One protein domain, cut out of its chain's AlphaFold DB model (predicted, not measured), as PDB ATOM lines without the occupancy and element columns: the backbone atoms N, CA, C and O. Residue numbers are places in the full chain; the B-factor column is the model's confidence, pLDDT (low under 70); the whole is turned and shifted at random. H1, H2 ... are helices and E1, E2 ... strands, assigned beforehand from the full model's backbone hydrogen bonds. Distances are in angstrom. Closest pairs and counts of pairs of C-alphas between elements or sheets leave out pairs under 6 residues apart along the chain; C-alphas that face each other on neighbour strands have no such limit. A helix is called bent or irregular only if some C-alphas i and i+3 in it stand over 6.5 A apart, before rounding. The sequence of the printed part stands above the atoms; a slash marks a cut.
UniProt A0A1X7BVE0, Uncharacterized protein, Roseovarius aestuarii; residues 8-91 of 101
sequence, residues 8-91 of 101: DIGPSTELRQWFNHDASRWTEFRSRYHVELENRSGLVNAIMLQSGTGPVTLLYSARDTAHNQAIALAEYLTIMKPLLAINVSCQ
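This is residues 8 to 91 of the 101 residues of an uncharacterized protein of Roseovarius aestuarii (UniProt A0A1X7BVE0). A small slab of two parallel strands, E1 and E2, is covered on one face by H4, the helix in the middle, which lies between this sheet and the long helix H2. H1 folds back along H2 as a helical hairpin, while H3 stands about perpendicular to H2 and H4. The printed part has 84 residues, in the order H1, H2, H3, E1, H4, E2, and is mostly helix. It is compact, with a radius of gyration of the C-alphas of 12.5 A, and spans 35 by 27 by 19 A.

Find C-alpha 56 at (-103.071, 110.430, 2.978), where E1, residues 56 to 60, begins; E2 is residues 86 to 90. H4, residues 69 to 80, runs 16.6 A. H2, residues 23 to 39, runs 24.6 A from C-alpha 23 at (-107.923, 106.937, -21.745), with a kink of 29 degrees near residue 30; it is irregular, C-alphas 24 and 27 being 7.3 A apart. H1 is residues 13 to 19 and H3 residues 41 to 51, 14.9 A long.

Look first at E1 and E2, where N 58 and O 87 are 2.7 A apart, within hydrogen-bond range. E1, H4 and E2 form a strand-helix-strand unit, parallel neighbour strands joined through a helix, with a right-handed crossover; the closest C-alphas of E1 and H4, Leu 58 and Ala 70, are 5.7 A apart. Residues 30 to 34 of H2 touch H4 at a steep tilt of 54 degrees, with C-alphas of Arg 30 and Ala 72 closest at 5.9 A. H1 touches H2 at a shallow tilt of 30 degrees, opposite ways, with C-alphas of Phe 19 and Arg 25 closest at 6.2 A. H3 is close to but not clearly touching H4, the C-alphas of Val 44 and Leu 77 being closest at 7.9 A. Every O i to N i+4 pair is within hydrogen-bond range in H1, H3 and H4, and 11 of 13 in H2.

The C-alphas farthest apart, Ser 24 and Thr 53, are 36.0 A apart. The printed part has no cut and no long link. Mean pLDDT of the printed part is 83.0; residues 8, 52 and 53 are under 70.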
ATOM      1  N   ASP A   8    -116.473 117.258  -2.329       67.38
ATOM      2  CA  ASP A   8    -116.141 118.491  -3.030       67.38
ATOM      3  C   ASP A   8    -114.727 118.527  -3.640       67.38
ATOM      4  O   ASP A   8    -114.487 119.289  -4.568       67.38
ATOM      5  N   ILE A   9    -113.776 117.687  -3.201       79.94
ATOM      6  CA  ILE A   9    -112.463 117.590  -3.872       79.94
ATOM      7  C   ILE A   9    -112.570 116.829  -5.200       79.94
ATOM      8  O   ILE A   9    -111.678 116.917  -6.038       79.94
ATOM      9  N   GLY A  10    -113.644 116.057  -5.400       78.62
ATOM     10  CA  GLY A  10    -113.850 115.273  -6.613       78.62
ATOM     11  C   GLY A  10    -114.007 116.144  -7.870       78.62
ATOM     12  O   GLY A  10    -114.384 117.315  -7.770       78.62
ATOM     13  N   PRO A  11    -113.739 115.578  -9.063       83.12
ATOM     14  CA  PRO A  11    -113.946 116.281 -10.326       83.12
ATOM     15  C   PRO A  11    -115.417 116.663 -10.474       83.12
ATOM     16  O   PRO A  11    -116.303 115.909 -10.052       83.12
ATOM     17  N   SER A  12    -115.683 117.803 -11.106       85.56
ATOM     18  CA  SER A  12    -117.058 118.236 -11.355       85.56
ATOM     19  C   SER A  12    -117.842 117.206 -12.174       85.56
ATOM     20  O   SER A  12    -117.289 116.455 -12.984       85.56
ATOM     21  N   THR A  13    -119.163 117.174 -11.978       84.19
ATOM     22  CA  THR A  13    -120.062 116.231 -12.664       84.19
ATOM     23  C   THR A  13    -119.903 116.295 -14.184       84.19
ATOM     24  O   THR A  13    -119.833 115.253 -14.833       84.19
ATOM     25  N   GLU A  14    -119.775 117.499 -14.742       86.94
ATOM     26  CA  GLU A  14    -119.552 117.720 -16.174       86.94
ATOM     27  C   GLU A  14    -118.225 117.121 -16.648       86.94
ATOM     28  O   GLU A  14    -118.185 116.420 -17.658       86.94
ATOM     29  N   LEU A  15    -117.145 117.314 -15.884       86.81
ATOM     30  CA  LEU A  15    -115.827 116.776 -16.215       86.81
ATOM     31  C   LEU A  15    -115.814 115.242 -16.152       86.81
ATOM     32  O   LEU A  15    -115.236 114.581 -17.017       86.81
ATOM     33  N   ARG A  16    -116.508 114.659 -15.168       83.81
ATOM     34  CA  ARG A  16    -116.682 113.207 -15.050       83.81
ATOM     35  C   ARG A  16    -117.460 112.625 -16.232       83.81
ATOM     36  O   ARG A  16    -117.067 111.581 -16.753       83.81
ATOM     37  N   GLN A  17    -118.543 113.283 -16.653       85.62
ATOM     38  CA  GLN A  17    -119.316 112.877 -17.831       85.62
ATOM     39  C   GLN A  17    -118.500 113.023 -19.117       85.62
ATOM     40  O   GLN A  17    -118.534 112.142 -19.970       85.62
ATOM     41  N   TRP A  18    -117.723 114.100 -19.239       88.31
ATOM     42  CA  TRP A  18    -116.878 114.353 -20.400       88.31
ATOM     43  C   TRP A  18    -115.733 113.342 -20.540       88.31
ATOM     44  O   TRP A  18    -115.415 112.925 -21.659       88.31
ATOM     45  N   PHE A  19    -115.128 112.933 -19.420       84.50
ATOM     46  CA  PHE A  19    -114.083 111.911 -19.408       84.50
ATOM     47  C   PHE A  19    -114.615 110.568 -19.900       84.50
ATOM     48  O   PHE A  19    -113.940 109.906 -20.678       84.50
ATOM     49  N   ASN A  20    -115.813 110.173 -19.454       81.69
ATOM     50  CA  ASN A  20    -116.490 108.931 -19.843       81.69
ATOM     51  C   ASN A  20    -115.591 107.670 -19.835       81.69
ATOM     52  O   ASN A  20    -115.830 106.738 -20.598       81.69
ATOM     53  N   HIS A  21    -114.557 107.637 -18.982       73.00
ATOM     54  CA  HIS A  21    -113.542 106.576 -18.928       73.00
ATOM     55  C   HIS A  21    -112.696 106.399 -20.207       73.00
ATOM     56  O   HIS A  21    -112.168 105.318 -20.454       73.00
ATOM     57  N   ASP A  22    -112.533 107.452 -21.008       82.19
ATOM     58  CA  ASP A  22    -111.706 107.439 -22.215       82.19
ATOM     59  C   ASP A  22    -110.239 107.764 -21.887       82.19
ATOM     60  O   ASP A  22    -109.893 108.897 -21.537       82.19
ATOM     61  N   ALA A  23    -109.352 106.774 -22.019       81.75
ATOM     62  CA  ALA A  23    -107.923 106.937 -21.745       81.75
ATOM     63  C   ALA A  23    -107.252 107.988 -22.652       81.75
ATOM     64  O   ALA A  23    -106.320 108.666 -22.220       81.75
ATOM     65  N   SER A  24    -107.755 108.205 -23.871       87.31
ATOM     66  CA  SER A  24    -107.227 109.227 -24.792       87.31
ATOM     67  C   SER A  24    -107.448 110.639 -24.248       87.31
ATOM     68  O   SER A  24    -106.675 111.554 -24.528       87.31
ATOM     69  N   ARG A  25    -108.496 110.820 -23.436       87.44
ATOM     70  CA  ARG A  25    -108.844 112.091 -22.787       87.44
ATOM     71  C   ARG A  25    -108.173 112.273 -21.431       87.44
ATOM     72  O   ARG A  25    -108.347 113.323 -20.821       87.44
ATOM     73  N   TRP A  26    -107.400 111.299 -20.956       87.50
ATOM     74  CA  TRP A  26    -106.803 111.321 -19.621       87.50
ATOM     75  C   TRP A  26    -105.888 112.524 -19.377       87.50
ATOM     76  O   TRP A  26    -105.982 113.182 -18.344       87.50
ATOM     77  N   THR A  27    -105.011 112.845 -20.329       89.12
ATOM     78  CA  THR A  27    -104.085 113.980 -20.192       89.12
ATOM     79  C   THR A  27    -104.832 115.301 -20.045       89.12
ATOM     80  O   THR A  27    -104.510 116.099 -19.169       89.12
ATOM     81  N   GLU A  28    -105.882 115.488 -20.838       91.00
ATOM     82  CA  GLU A  28    -106.726 116.678 -20.783       91.00
ATOM     83  C   GLU A  28    -107.610 116.693 -19.526       91.00
ATOM     84  O   GLU A  28    -107.766 117.726 -18.878       91.00
ATOM     85  N   PHE A  29    -108.138 115.536 -19.116       90.62
ATOM     86  CA  PHE A  29    -108.882 115.389 -17.867       90.62
ATOM     87  C   PHE A  29    -108.040 115.807 -16.661       90.62
ATOM     88  O   PHE A  29    -108.521 116.574 -15.833       90.62
ATOM     89  N   ARG A  30    -106.779 115.357 -16.585       90.12
ATOM     90  CA  ARG A  30    -105.844 115.761 -15.526       90.12
ATOM     91  C   ARG A  30    -105.630 117.264 -15.514       90.12
ATOM     92  O   ARG A  30    -105.787 117.873 -14.467       90.12
ATOM     93  N   SER A  31    -105.332 117.864 -16.667       90.19
ATOM     94  CA  SER A  31    -105.105 119.310 -16.752       90.19
ATOM     95  C   SER A  31    -106.333 120.101 -16.296       90.19
ATOM     96  O   SER A  31    -106.219 120.961 -15.427       90.19
ATOM     97  N   ARG A  32    -107.525 119.752 -16.793       90.88
ATOM     98  CA  ARG A  32    -108.779 120.401 -16.384       90.88
ATOM     99  C   ARG A  32    -109.072 120.203 -14.904       90.88
ATOM    100  O   ARG A  32    -109.456 121.152 -14.230       90.88
ATOM    101  N   TYR A  33    -108.865 118.996 -14.391       90.25
ATOM    102  CA  TYR A  33    -109.083 118.700 -12.982       90.25
ATOM    103  C   TYR A  33    -108.092 119.445 -12.081       90.25
ATOM    104  O   TYR A  33    -108.494 119.965 -11.049       90.25
ATOM    105  N   HIS A  34    -106.826 119.576 -12.484       89.38
ATOM    106  CA  HIS A  34    -105.844 120.381 -11.757       89.38
ATOM    107  C   HIS A  34    -106.284 121.843 -11.669       89.38
ATOM    108  O   HIS A  34    -106.247 122.407 -10.583       89.38
ATOM    109  N   VAL A  35    -106.808 122.419 -12.754       90.50
ATOM    110  CA  VAL A  35    -107.362 123.782 -12.730       90.50
ATOM    111  C   VAL A  35    -108.550 123.890 -11.763       90.50
ATOM    112  O   VAL A  35    -108.680 124.886 -11.046       90.50
ATOM    113  N   GLU A  36    -109.417 122.873 -11.680       89.88
ATOM    114  CA  GLU A  36    -110.476 122.845 -10.659       89.88
ATOM    115  C   GLU A  36    -109.898 122.794  -9.236       89.88
ATOM    116  O   GLU A  36    -110.390 123.494  -8.350       89.88
ATOM    117  N   LEU A  37    -108.839 122.009  -9.015       88.12
ATOM    118  CA  LEU A  37    -108.155 121.898  -7.722       88.12
ATOM    119  C   LEU A  37    -107.422 123.186  -7.328       88.12
ATOM    120  O   LEU A  37    -107.423 123.538  -6.150       88.12
ATOM    121  N   GLU A  38    -106.848 123.915  -8.284       87.44
ATOM    122  CA  GLU A  38    -106.235 125.230  -8.059       87.44
ATOM    123  C   GLU A  38    -107.281 126.250  -7.594       87.44
ATOM    124  O   GLU A  38    -107.083 126.945  -6.592       87.44
ATOM    125  N   ASN A  39    -108.448 126.272  -8.248       88.56
ATOM    126  CA  ASN A  39    -109.582 127.091  -7.811       88.56
ATOM    127  C   ASN A  39    -110.105 126.669  -6.428       88.56
ATOM    128  O   ASN A  39    -110.614 127.492  -5.669       88.56
ATOM    129  N   ARG A  40    -109.935 125.392  -6.067       86.56
ATOM    130  CA  ARG A  40    -110.274 124.816  -4.758       86.56
ATOM    131  C   ARG A  40    -109.057 124.687  -3.835       86.56
ATOM    132  O   ARG A  40    -109.027 123.820  -2.960       86.56
ATOM    133  N   SER A  41    -108.069 125.570  -3.973       82.62
ATOM    134  CA  SER A  41    -106.838 125.564  -3.167       82.62
ATOM    135  C   SER A  41    -107.083 125.531  -1.653       82.62
ATOM    136  O   SER A  41    -106.323 124.891  -0.930       82.62
ATOM    137  N   GLY A  42    -108.171 126.132  -1.159       84.75
ATOM    138  CA  GLY A  42    -108.568 126.043   0.253       84.75
ATOM    139  C   GLY A  42    -108.855 124.610   0.722       84.75
ATOM    140  O   GLY A  42    -108.419 124.219   1.803       84.75
ATOM    141  N   LEU A  43    -109.515 123.804  -0.115       83.75
ATOM    142  CA  LEU A  43    -109.782 122.389   0.156       83.75
ATOM    143  C   LEU A  43    -108.488 121.572   0.102       83.75
ATOM    144  O   LEU A  43    -108.203 120.795   1.010       83.75
ATOM    145  N   VAL A  44    -107.664 121.789  -0.924       83.94
ATOM    146  CA  VAL A  44    -106.354 121.128  -1.040       83.94
ATOM    147  C   VAL A  44    -105.503 121.427   0.195       83.94
ATOM    148  O   VAL A  44    -104.908 120.523   0.777       83.94
ATOM    149  N   ASN A  45    -105.486 122.682   0.644       83.69
ATOM    150  CA  ASN A  45    -104.739 123.080   1.826       83.69
ATOM    151  C   ASN A  45    -105.300 122.449   3.105       83.69
ATOM    152  O   ASN A  45    -104.523 122.018   3.947       83.69
ATOM    153  N   ALA A  46    -106.624 122.320   3.236       83.69
ATOM    154  CA  ALA A  46    -107.235 121.604   4.355       83.69
ATOM    155  C   ALA A  46    -106.797 120.131   4.396       83.69
ATOM    156  O   ALA A  46    -106.414 119.649   5.461       83.69
ATOM    157  N   ILE A  47    -106.755 119.446   3.245       80.12
ATOM    158  CA  ILE A  47    -106.225 118.075   3.140       80.12
ATOM    159  C   ILE A  47    -104.758 118.052   3.560       80.12
ATOM    160  O   ILE A  47    -104.369 117.227   4.381       80.12
ATOM    161  N   MET A  48    -103.941 118.974   3.047       79.12
ATOM    162  CA  MET A  48    -102.524 119.053   3.402       79.12
ATOM    163  C   MET A  48    -102.311 119.318   4.898       79.12
ATOM    164  O   MET A  48    -101.413 118.727   5.499       79.12
ATOM    165  N   LEU A  49    -103.147 120.157   5.512       81.00
ATOM    166  CA  LEU A  49    -103.081 120.493   6.930       81.00
ATOM    167  C   LEU A  49    -103.519 119.314   7.807       81.00
ATOM    168  O   LEU A  49    -102.803 118.953   8.737       81.00
ATOM    169  N   GLN A  50    -104.641 118.669   7.470       76.94
ATOM    170  CA  GLN A  50    -105.118 117.458   8.151       76.94
ATOM    171  C   GLN A  50    -104.133 116.301   7.993       76.94
ATOM    172  O   GLN A  50    -103.915 115.531   8.925       76.94
ATOM    173  N   SER A  51    -103.500 116.201   6.825       74.88
ATOM    174  CA  SER A  51    -102.499 115.176   6.558       74.88
ATOM    175  C   SER A  51    -101.200 115.378   7.328       74.88
ATOM    176  O   SER A  51    -100.447 114.421   7.439       74.88
ATOM    177  N   GLY A  52    -100.953 116.574   7.887       69.62
ATOM    178  CA  GLY A  52     -99.887 116.891   8.846       69.62
ATOM    179  C   GLY A  52     -98.609 116.057   8.694       69.62
ATOM    180  O   GLY A  52     -97.715 116.418   7.923       69.62
ATOM    181  N   THR A  53     -98.552 114.954   9.451       60.94
ATOM    182  CA  THR A  53     -97.462 113.961   9.519       60.94
ATOM    183  C   THR A  53     -97.865 112.534   9.112       60.94
ATOM    184  O   THR A  53     -97.030 111.631   9.152       60.94
ATOM    185  N   GLY A  54     -99.126 112.301   8.750       73.00
ATOM    186  CA  GLY A  54     -99.664 110.982   8.426       73.00
ATOM    187  C   GLY A  54     -99.806 110.748   6.919       73.00
ATOM    188  O   GLY A  54     -99.909 111.699   6.142       73.00
ATOM    189  N   PRO A  55     -99.841 109.482   6.477       79.88
ATOM    190  CA  PRO A  55    -100.111 109.178   5.085       79.88
ATOM    191  C   PRO A  55    -101.558 109.530   4.706       79.88
ATOM    192  O   PRO A  55    -102.503 109.142   5.395       79.88
ATOM    193  N   VAL A  56    -101.746 110.205   3.572       83.25
ATOM    194  CA  VAL A  56    -103.071 110.430   2.978       83.25
ATOM    195  C   VAL A  56    -103.479 109.185   2.221       83.25
ATOM    196  O   VAL A  56    -102.778 108.766   1.306       83.25
ATOM    197  N   THR A  57    -104.625 108.606   2.566       83.25
ATOM    198  CA  THR A  57    -105.191 107.490   1.802       83.25
ATOM    199  C   THR A  57    -106.336 107.991   0.933       83.25
ATOM    200  O   THR A  57    -107.387 108.375   1.437       83.25
ATOM    201  N   LEU A  58    -106.133 107.983  -0.380       83.31
ATOM    202  CA  LEU A  58    -107.138 108.311  -1.379       83.31
ATOM    203  C   LEU A  58    -107.866 107.040  -1.801       83.31
ATOM    204  O   LEU A  58    -107.278 106.118  -2.371       83.31
ATOM    205  N   LEU A  59    -109.165 106.999  -1.524       80.06
ATOM    206  CA  LEU A  59    -110.017 105.877  -1.887       80.06
ATOM    207  C   LEU A  59    -110.699 106.129  -3.231       80.06
ATOM    208  O   LEU A  59    -111.270 107.194  -3.468       80.06
ATOM    209  N   TYR A  60    -110.683 105.125  -4.106       81.06
ATOM    210  CA  TYR A  60    -111.437 105.152  -5.359       81.06
ATOM    211  C   TYR A  60    -112.272 103.885  -5.540       81.06
ATOM    212  O   TYR A  60    -111.982 102.823  -4.999       81.06
ATOM    213  N   SER A  61    -113.354 104.006  -6.306       73.12
ATOM    214  CA  SER A  61    -114.259 102.895  -6.651       73.12
ATOM    215  C   SER A  61    -114.495 102.787  -8.162       73.12
ATOM    216  O   SER A  61    -115.463 102.163  -8.605       73.12
ATOM    217  N   ALA A  62    -113.636 103.430  -8.959       74.56
ATOM    218  CA  ALA A  62    -113.652 103.313 -10.411       74.56
ATOM    219  C   ALA A  62    -113.160 101.923 -10.839       74.56
ATOM    220  O   ALA A  62    -112.380 101.280 -10.141       74.56
ATOM    221  N   ARG A  63    -113.654 101.450 -11.986       71.88
ATOM    222  CA  ARG A  63    -113.243 100.164 -12.567       71.88
ATOM    223  C   ARG A  63    -111.828 100.233 -13.146       71.88
ATOM    224  O   ARG A  63    -111.139  99.224 -13.169       71.88
ATOM    225  N   ASP A  64    -111.434 101.425 -13.588       76.00
ATOM    226  CA  ASP A  64    -110.102 101.719 -14.094       76.00
ATOM    227  C   ASP A  64    -109.171 102.093 -12.935       76.00
ATOM    228  O   ASP A  64    -109.445 103.014 -12.158       76.00
ATOM    229  N   THR A  65    -108.091 101.333 -12.790       75.00
ATOM    230  CA  THR A  65    -107.112 101.505 -11.715       75.00
ATOM    231  C   THR A  65    -105.962 102.420 -12.111       75.00
ATOM    232  O   THR A  65    -105.236 102.832 -11.219       75.00
ATOM    233  N   ALA A  66    -105.796 102.744 -13.398       76.62
ATOM    234  CA  ALA A  66    -104.707 103.574 -13.919       76.62
ATOM    235  C   ALA A  66    -105.152 105.022 -14.199       76.62
ATOM    236  O   ALA A  66    -104.384 105.963 -14.023       76.62
ATOM    237  N   HIS A  67    -106.415 105.206 -14.575       82.69
ATOM    238  CA  HIS A  67    -107.027 106.468 -14.965       82.69
ATOM    239  C   HIS A  67    -108.259 106.722 -14.094       82.69
ATOM    240  O   HIS A  67    -109.409 106.505 -14.485       82.69
ATOM    241  N   ASN A  68    -108.011 107.159 -12.863       83.69
ATOM    242  CA  ASN A  68    -109.064 107.489 -11.910       83.69
ATOM    243  C   ASN A  68    -108.780 108.802 -11.183       83.69
ATOM    244  O   ASN A  68    -107.649 109.274 -11.101       83.69
ATOM    245  N   GLN A  69    -109.830 109.373 -10.604       83.69
ATOM    246  CA  GLN A  69    -109.753 110.646  -9.899       83.69
ATOM    247  C   GLN A  69    -108.758 110.639  -8.729       83.69
ATOM    248  O   GLN A  69    -108.159 111.670  -8.446       83.69
ATOM    249  N   ALA A  70    -108.549 109.494  -8.067       86.50
ATOM    250  CA  ALA A  70    -107.610 109.408  -6.953       86.50
ATOM    251  C   ALA A  70    -106.156 109.473  -7.430       86.50
ATOM    252  O   ALA A  70    -105.346 110.100  -6.760       86.50
ATOM    253  N   ILE A  71    -105.836 108.903  -8.595       88.06
ATOM    254  CA  ILE A  71    -104.514 109.051  -9.215       88.06
ATOM    255  C   ILE A  71    -104.275 110.501  -9.617       88.06
ATOM    256  O   ILE A  71    -103.247 111.053  -9.248       88.06
ATOM    257  N   ALA A  72    -105.227 111.143 -10.300       88.75
ATOM    258  CA  ALA A  72    -105.063 112.543 -10.694       88.75
ATOM    259  C   ALA A  72    -104.871 113.462  -9.472       88.75
ATOM    260  O   ALA A  72    -104.006 114.333  -9.469       88.75
ATOM    261  N   LEU A  73    -105.630 113.225  -8.397       88.12
ATOM    262  CA  LEU A  73    -105.467 113.962  -7.145       88.12
ATOM    263  C   LEU A  73    -104.128 113.653  -6.458       88.12
ATOM    264  O   LEU A  73    -103.499 114.566  -5.929       88.12
ATOM    265  N   ALA A  74    -103.682 112.394  -6.466       88.00
ATOM    266  CA  ALA A  74    -102.381 112.006  -5.928       88.00
ATOM    267  C   ALA A  74    -101.248 112.729  -6.663       88.00
ATOM    268  O   ALA A  74    -100.409 113.333  -6.002       88.00
ATOM    269  N   GLU A  75    -101.263 112.727  -8.002       89.00
ATOM    270  CA  GLU A  75    -100.277 113.444  -8.819       89.00
ATOM    271  C   GLU A  75    -100.241 114.933  -8.442       89.00
ATOM    272  O   GLU A  75     -99.171 115.472  -8.154       89.00
ATOM    273  N   TYR A  76    -101.404 115.586  -8.356       88.88
ATOM    274  CA  TYR A  76    -101.497 116.996  -7.971       88.88
ATOM    275  C   TYR A  76    -100.929 117.274  -6.569       88.88
ATOM    276  O   TYR A  76    -100.142 118.204  -6.372       88.88
ATOM    277  N   LEU A  77    -101.284 116.446  -5.582       86.31
ATOM    278  CA  LEU A  77    -100.783 116.577  -4.213       86.31
ATOM    279  C   LEU A  77     -99.274 116.320  -4.123       86.31
ATOM    280  O   LEU A  77     -98.595 117.008  -3.365       86.31
ATOM    281  N   THR A  78     -98.736 115.383  -4.905       87.06
ATOM    282  CA  THR A  78     -97.291 115.139  -4.990       87.06
ATOM    283  C   THR A  78     -96.550 116.343  -5.571       87.06
ATOM    284  O   THR A  78     -95.478 116.679  -5.073       87.06
ATOM    285  N   ILE A  79     -97.116 117.029  -6.572       87.44
ATOM    286  CA  ILE A  79     -96.524 118.254  -7.139       87.44
ATOM    287  C   ILE A  79     -96.474 119.369  -6.082       87.44
ATOM    288  O   ILE A  79     -95.456 120.041  -5.939       87.44
ATOM    289  N   MET A  80     -97.554 119.540  -5.316       84.38
ATOM    290  CA  MET A  80     -97.656 120.571  -4.275       84.38
ATOM    291  C   MET A  80     -96.789 120.262  -3.045       84.38
ATOM    292  O   MET A  80     -96.182 121.160  -2.462       84.38
ATOM    293  N   LYS A  81     -96.749 118.995  -2.620       82.62
ATOM    294  CA  LYS A  81     -96.035 118.540  -1.424       82.62
ATOM    295  C   LYS A  81     -95.414 117.159  -1.681       82.62
ATOM    296  O   LYS A  81     -95.967 116.145  -1.254       82.62
ATOM    297  N   PRO A  82     -94.221 117.094  -2.294       78.88
ATOM    298  CA  PRO A  82     -93.585 115.823  -2.666       78.88
ATOM    299  C   PRO A  82     -93.186 114.961  -1.462       78.88
ATOM    300  O   PRO A  82     -92.964 113.764  -1.596       78.88
ATOM    301  N   LEU A  83     -93.111 115.563  -0.273       80.00
ATOM    302  CA  LEU A  83     -92.812 114.881   0.988       80.00
ATOM    303  C   LEU A  83     -94.040 114.211   1.624       80.00
ATOM    304  O   LEU A  83     -93.918 113.586   2.675       80.00
ATOM    305  N   LEU A  84     -95.232 114.376   1.044       80.25
ATOM    306  CA  LEU A  84     -96.449 113.774   1.564       80.25
ATOM    307  C   LEU A  84     -96.531 112.301   1.153       80.25
ATOM    308  O   LEU A  84     -96.516 111.976  -0.033       80.25
ATOM    309  N   ALA A  85     -96.671 111.406   2.129       83.12
ATOM    310  CA  ALA A  85     -96.940 110.002   1.852       83.12
ATOM    311  C   ALA A  85     -98.393 109.850   1.380       83.12
ATOM    312  O   ALA A  85     -99.322 110.046   2.160       83.12
ATOM    313  N   ILE A  86     -98.601 109.514   0.108       85.38
ATOM    314  CA  ILE A  86     -99.934 109.345  -0.480       85.38
ATOM    315  C   ILE A  86    -100.111 107.881  -0.871       85.38
ATOM    316  O   ILE A  86     -99.293 107.315  -1.589       85.38
ATOM    317  N   ASN A  87    -101.199 107.274  -0.410       84.50
ATOM    318  CA  ASN A  87    -101.609 105.923  -0.757       84.50
ATOM    319  C   ASN A  87    -102.907 105.991  -1.548       84.50
ATOM    320  O   ASN A  87    -103.873 106.599  -1.101       84.50
ATOM    321  N   VAL A  88    -102.961 105.332  -2.699       84.38
ATOM    322  CA  VAL A  88    -104.195 105.205  -3.478       84.38
ATOM    323  C   VAL A  88    -104.704 103.780  -3.312       84.38
ATOM    324  O   VAL A  88    -104.005 102.826  -3.640       84.38
ATOM    325  N   SER A  89    -105.902 103.614  -2.756       81.12
ATOM    326  CA  SER A  89    -106.485 102.300  -2.458       81.12
ATOM    327  C   SER A  89    -107.862 102.152  -3.093       81.12
ATOM    328  O   SER A  89    -108.697 103.055  -3.033       81.12
ATOM    329  N   CYS A  90    -108.111 101.005  -3.725       79.69
ATOM    330  CA  CYS A  90    -109.423 100.711  -4.287       79.69
ATOM    331  C   CYS A  90    -110.358 100.221  -3.169       79.69
ATOM    332  O   CYS A  90    -109.996  99.343  -2.395       79.69
ATOM    333  N   GLN A  91    -111.566 100.774  -3.082       72.88
ATOM    334  CA  GLN A  91    -112.583 100.362  -2.102       72.88
ATOM    335  C   GLN A  91    -113.584  99.347  -2.689       72.88
ATOM    336  O   GLN A  91    -114.512  98.904  -2.018       72.88
TER     337      GLN A  91